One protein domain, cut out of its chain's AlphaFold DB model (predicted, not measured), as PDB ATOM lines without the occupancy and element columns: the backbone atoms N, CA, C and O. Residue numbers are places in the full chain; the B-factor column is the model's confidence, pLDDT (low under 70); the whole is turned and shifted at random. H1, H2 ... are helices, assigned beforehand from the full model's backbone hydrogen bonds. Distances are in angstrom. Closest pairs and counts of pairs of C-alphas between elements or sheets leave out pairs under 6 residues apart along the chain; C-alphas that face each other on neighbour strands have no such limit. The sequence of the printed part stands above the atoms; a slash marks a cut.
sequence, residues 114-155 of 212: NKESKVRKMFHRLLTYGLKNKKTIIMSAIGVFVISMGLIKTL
ATOM      1  N   ASN A 114     217.078 206.604 414.946       53.53
ATOM      2  CA  ASN A 114     217.196 205.225 415.396       53.53
ATOM      3  C   ASN A 114     216.825 205.099 416.895       53.53
ATOM      4  O   ASN A 114     217.605 204.636 417.721       53.53
ATOM      5  N   LYS A 115     215.653 205.610 417.290       58.78
ATOM      6  CA  LYS A 115     215.084 205.435 418.623       58.78
ATOM      7  C   LYS A 115     214.196 204.211 418.561       58.78
ATOM      8  O   LYS A 115     213.112 204.246 417.984       58.78
ATOM      9  N   GLU A 116     214.656 203.125 419.168       61.47
ATOM     10  CA  GLU A 116     213.814 201.965 419.421       61.47
ATOM     11  C   GLU A 116     212.589 202.384 420.242       61.47
ATOM     12  O   GLU A 116     212.639 202.516 421.466       61.47
ATOM     13  N   SER A 117     211.474 202.625 419.552       76.62
ATOM     14  CA  SER A 117     210.202 202.920 420.193       76.62
ATOM     15  C   SER A 117     209.813 201.748 421.092       76.62
ATOM     16  O   SER A 117     209.912 200.582 420.695       76.62
ATOM     17  N   LYS A 118     209.331 202.044 422.308       79.00
ATOM     18  CA  LYS A 118     208.787 201.037 423.239       79.00
ATOM     19  C   LYS A 118     207.730 200.154 422.558       79.00
ATOM     20  O   LYS A 118     207.650 198.964 422.850       79.00
ATOM     21  N   VAL A 119     207.003 200.718 421.589       83.25
ATOM     22  CA  VAL A 119     206.023 200.016 420.750       83.25
ATOM     23  C   VAL A 119     206.686 198.923 419.907       83.25
ATOM     24  O   VAL A 119     206.206 197.795 419.883       83.25
ATOM     25  N   ARG A 120     207.843 199.201 419.290       81.38
ATOM     26  CA  ARG A 120     208.586 198.220 418.482       81.38
ATOM     27  C   ARG A 120     209.087 197.053 419.336       81.38
ATOM     28  O   ARG A 120     208.968 195.906 418.917       81.38
ATOM     29  N   LYS A 121     209.566 197.318 420.558       85.06
ATOM     30  CA  LYS A 121     209.965 196.266 421.518       85.06
ATOM     31  C   LYS A 121     208.784 195.413 421.977       85.06
ATOM     32  O   LYS A 121     208.912 194.193 422.051       85.06
ATOM     33  N   MET A 122     207.643 196.039 422.267       87.94
ATOM     34  CA  MET A 122     206.411 195.334 422.626       87.94
ATOM     35  C   MET A 122     205.939 194.431 421.480       87.94
ATOM     36  O   MET A 122     205.686 193.249 421.703       87.94
ATOM     37  N   PHE A 123     205.908 194.957 420.255       88.69
ATOM     38  CA  PHE A 123     205.540 194.204 419.058       88.69
ATOM     39  C   PHE A 123     206.474 193.012 418.836       88.69
ATOM     40  O   PHE A 123     206.016 191.886 418.670       88.69
ATOM     41  N   HIS A 124     207.789 193.221 418.952       88.19
ATOM     42  CA  HIS A 124     208.780 192.159 418.785       88.19
ATOM     43  C   HIS A 124     208.667 191.065 419.863       88.19
ATOM     44  O   HIS A 124     208.873 189.881 419.572       88.19
ATOM     45  N   ARG A 125     208.305 191.425 421.102       89.50
ATOM     46  CA  ARG A 125     208.068 190.474 422.201       89.50
ATOM     47  C   ARG A 125     206.799 189.644 421.971       89.50
ATOM     48  O   ARG A 125     206.829 188.434 422.164       89.50
ATOM     49  N   LEU A 126     205.716 190.272 421.510       88.44
ATOM     50  CA  LEU A 126     204.476 189.578 421.142       88.44
ATOM     51  C   LEU A 126     204.688 188.628 419.955       88.44
ATOM     52  O   LEU A 126     204.260 187.478 420.011       88.44
ATOM     53  N   LEU A 127     205.417 189.066 418.925       88.56
ATOM     54  CA  LEU A 127     205.759 188.241 417.762       88.56
ATOM     55  C   LEU A 127     206.575 187.010 418.143       88.56
ATOM     56  O   LEU A 127     206.229 185.896 417.765       88.56
ATOM     57  N   THR A 128     207.648 187.202 418.909       89.44
ATOM     58  CA  THR A 128     208.519 186.095 419.335       89.44
ATOM     59  C   THR A 128     207.791 185.109 420.242       89.44
ATOM     60  O   THR A 128     207.957 183.900 420.079       89.44
ATOM     61  N   TYR A 129     206.927 185.593 421.139       90.19
ATOM     62  CA  TYR A 129     206.048 184.732 421.930       90.19
ATOM     63  C   TYR A 129     205.081 183.939 421.040       90.19
ATOM     64  O   TYR A 129     204.941 182.724 421.202       90.19
ATOM     65  N   GLY A 130     204.463 184.600 420.060       88.38
ATOM     66  CA  GLY A 130     203.495 183.961 419.182       88.38
ATOM     67  C   GLY A 130     204.085 182.933 418.221       88.38
ATOM     68  O   GLY A 130     203.509 181.862 418.037       88.38
ATOM     69  N   LEU A 131     205.275 183.202 417.687       89.25
ATOM     70  CA  LEU A 131     206.025 182.259 416.856       89.25
ATOM     71  C   LEU A 131     206.493 181.035 417.656       89.25
ATOM     72  O   LEU A 131     206.430 179.913 417.153       89.25
ATOM     73  N   LYS A 132     206.925 181.226 418.911       92.06
ATOM     74  CA  LYS A 132     207.397 180.130 419.774       92.06
ATOM     75  C   LYS A 132     206.261 179.194 420.198       92.06
ATOM     76  O   LYS A 132     206.450 177.982 420.226       92.06
ATOM     77  N   ASN A 133     205.068 179.737 420.447       91.44
ATOM     78  CA  ASN A 133     203.904 178.993 420.936       91.44
ATOM     79  C   ASN A 133     202.765 178.917 419.903       91.44
ATOM     80  O   ASN A 133     201.594 179.107 420.236       91.44
ATOM     81  N   LYS A 134     203.093 178.588 418.645       91.75
ATOM     82  CA  LYS A 134     202.126 178.533 417.529       91.75
ATOM     83  C   LYS A 134     200.861 177.715 417.825       91.75
ATOM     84  O   LYS A 134     199.767 178.132 417.464       91.75
ATOM     85  N   LYS A 135     200.991 176.581 418.530       91.81
ATOM     86  CA  LYS A 135     199.844 175.728 418.903       91.81
ATOM     87  C   LYS A 135     198.892 176.445 419.861       91.81
ATOM     88  O   LYS A 135     197.685 176.393 419.662       91.81
ATOM     89  N   THR A 136     199.429 177.142 420.860       90.00
ATOM     90  CA  THR A 136     198.635 177.890 421.840       90.00
ATOM     91  C   THR A 136     197.889 179.046 421.180       90.00
ATOM     92  O   THR A 136     196.715 179.234 421.470       90.00
ATOM     93  N   ILE A 137     198.524 179.766 420.245       93.19
ATOM     94  CA  ILE A 137     197.856 180.840 419.492       93.19
ATOM     95  C   ILE A 137     196.708 180.297 418.646       93.19
ATOM     96  O   ILE A 137     195.604 180.834 418.711       93.19
ATOM     97  N   ILE A 138     196.940 179.217 417.899       93.44
ATOM     98  CA  ILE A 138     195.897 178.598 417.071       93.44
ATOM     99  C   ILE A 138     194.731 178.129 417.950       93.44
ATOM    100  O   ILE A 138     193.580 178.445 417.657       93.44
ATOM    101  N   MET A 139     195.015 177.459 419.071       94.88
ATOM    102  CA  MET A 139     193.980 177.029 420.015       94.88
ATOM    103  C   MET A 139     193.229 178.206 420.638       94.88
ATOM    104  O   MET A 139     192.011 178.139 420.770       94.88
ATOM    105  N   SER A 140     193.916 179.301 420.982       93.62
ATOM    106  CA  SER A 140     193.249 180.500 421.497       93.62
ATOM    107  C   SER A 140     192.374 181.176 420.443       93.62
ATOM    108  O   SER A 140     191.274 181.601 420.771       93.62
ATOM    109  N   ALA A 141     192.808 181.226 419.180       94.06
ATOM    110  CA  ALA A 141     192.030 181.809 418.092       94.06
ATOM    111  C   ALA A 141     190.745 181.005 417.844       94.06
ATOM    112  O   ALA A 141     189.662 181.580 417.756       94.06
ATOM    113  N   ILE A 142     190.854 179.672 417.824       96.19
ATOM    114  CA  ILE A 142     189.698 178.772 417.729       96.19
ATOM    115  C   ILE A 142     188.795 178.927 418.960       96.19
ATOM    116  O   ILE A 142     187.581 179.020 418.819       96.19
ATOM    117  N   GLY A 143     189.371 179.008 420.162       96.31
ATOM    118  CA  GLY A 143     188.618 179.208 421.400       96.31
ATOM    119  C   GLY A 143     187.800 180.499 421.383       96.31
ATOM    120  O   GLY A 143     186.601 180.466 421.648       96.31
ATOM    121  N   VAL A 144     188.413 181.621 420.997       96.06
ATOM    122  CA  VAL A 144     187.725 182.915 420.854       96.06
ATOM    123  C   VAL A 144     186.613 182.834 419.807       96.06
ATOM    124  O   VAL A 144     185.520 183.341 420.049       96.06
ATOM    125  N   PHE A 145     186.849 182.156 418.683       95.62
ATOM    126  CA  PHE A 145     185.832 181.958 417.651       95.62
ATOM    127  C   PHE A 145     184.621 181.168 418.172       95.62
ATOM    128  O   PHE A 145     183.481 181.594 417.995       95.62
ATOM    129  N   VAL A 146     184.850 180.060 418.883       95.44
ATOM    130  CA  VAL A 146     183.776 179.241 419.472       95.44
ATOM    131  C   VAL A 146     183.001 180.019 420.537       95.44
ATOM    132  O   VAL A 146     181.772 179.971 420.557       95.44
ATOM    133  N   ILE A 147     183.697 180.776 421.391       94.88
ATOM    134  CA  ILE A 147     183.067 181.634 422.405       94.88
ATOM    135  C   ILE A 147     182.197 182.704 421.734       94.88
ATOM    136  O   ILE A 147     181.050 182.901 422.134       94.88
ATOM    137  N   SER A 148     182.707 183.356 420.685       92.06
ATOM    138  CA  SER A 148     181.960 184.351 419.910       92.06
ATOM    139  C   SER A 148     180.693 183.753 419.290       92.06
ATOM    140  O   SER A 148     179.615 184.324 419.436       92.06
ATOM    141  N   MET A 149     180.786 182.556 418.703       91.38
ATOM    142  CA  MET A 149     179.636 181.826 418.158       91.38
ATOM    143  C   MET A 149     178.598 181.483 419.242       91.38
ATOM    144  O   MET A 149     177.392 181.531 418.996       91.38
ATOM    145  N   GLY A 150     179.053 181.155 420.455       91.38
ATOM    146  CA  GLY A 150     178.188 180.895 421.608       91.38
ATOM    147  C   GLY A 150     177.408 182.132 422.064       91.38
ATOM    148  O   GLY A 150     176.220 182.029 422.368       91.38
ATOM    149  N   LEU A 151     178.047 183.305 422.042       90.44
ATOM    150  CA  LEU A 151     177.440 184.584 422.426       90.44
ATOM    151  C   LEU A 151     176.333 185.038 421.464       90.44
ATOM    152  O   LEU A 151     175.379 185.676 421.906       90.44
ATOM    153  N   ILE A 152     176.388 184.656 420.182       87.31
ATOM    154  CA  ILE A 152     175.333 184.984 419.201       87.31
ATOM    155  C   ILE A 152     173.957 184.492 419.672       87.31
ATOM    156  O   ILE A 152     172.969 185.194 419.497       87.31
ATOM    157  N   LYS A 153     173.882 183.333 420.342       82.81
ATOM    158  CA  LYS A 153     172.611 182.793 420.858       82.81
ATOM    159  C   LYS A 153     171.997 183.628 421.983       82.81
ATOM    160  O   LYS A 153     170.800 183.525 422.222       82.81
ATOM    161  N   THR A 154     172.810 184.410 422.691       85.81
ATOM    162  CA  THR A 154     172.351 185.269 423.795       85.81
ATOM    163  C   THR A 154     171.867 186.639 423.321       85.81
ATOM    164  O   THR A 154     171.193 187.342 424.070       85.81
ATOM    165  N   LEU A 155     172.180 187.012 422.077       82.12
ATOM    166  CA  LEU A 155     171.738 188.258 421.463       82.12
ATOM    167  C   LEU A 155     170.346 188.050 420.848       82.12
ATOM    168  O   LEU A 155     170.170 187.244 419.938       82.12
TER     169      LEU A 155
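This is residues 114 to 155 of the 212 residues of the protein "Swarming motility protein SwrC" of Clostridium magnum DSM 2767 (UniProt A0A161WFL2). Two helices, H1 and then H2, meet near their ends at a tight turn and make an open V, with the two ends of the printed part far from each other. Residues 114 to 117 stick out ahead of H1. The printed part has 42 residues, with two named helices and no named strand, and its class is all helix. It is extended, with a radius of gyration of the C-alphas of 15.6 A and spans of 50 by 24 by 8 A.

Begin with H1, residues 118 to 132, and go on through a tight link of one residue, Asn 133, to H2, residues 134 to 152. The two helices stand about perpendicular, at 82 degrees. They are close but not clearly touching: look at their closest C-alphas, those of Gly 130 and Ile 137, 6.5 A apart. In both H1 and H2, every O i to N i+4 pair is within hydrogen-bond range.

Find C-alpha 118 at (208.787, 201.037, 423.239); from there H1 runs 21.2 A to C-alpha 132. H2 begins at C-alpha 134, at (202.126, 178.533, 417.529), and runs 27.6 A to C-alpha 152 at (175.333, 184.984, 419.201).

The two C-alphas farthest apart are those of Asn 114 and Lys 153, at 50.2 A. The printed part has no cut. Look at residues 114 to 116 for pLDDT under 70; the mean of the printed part is 87.4.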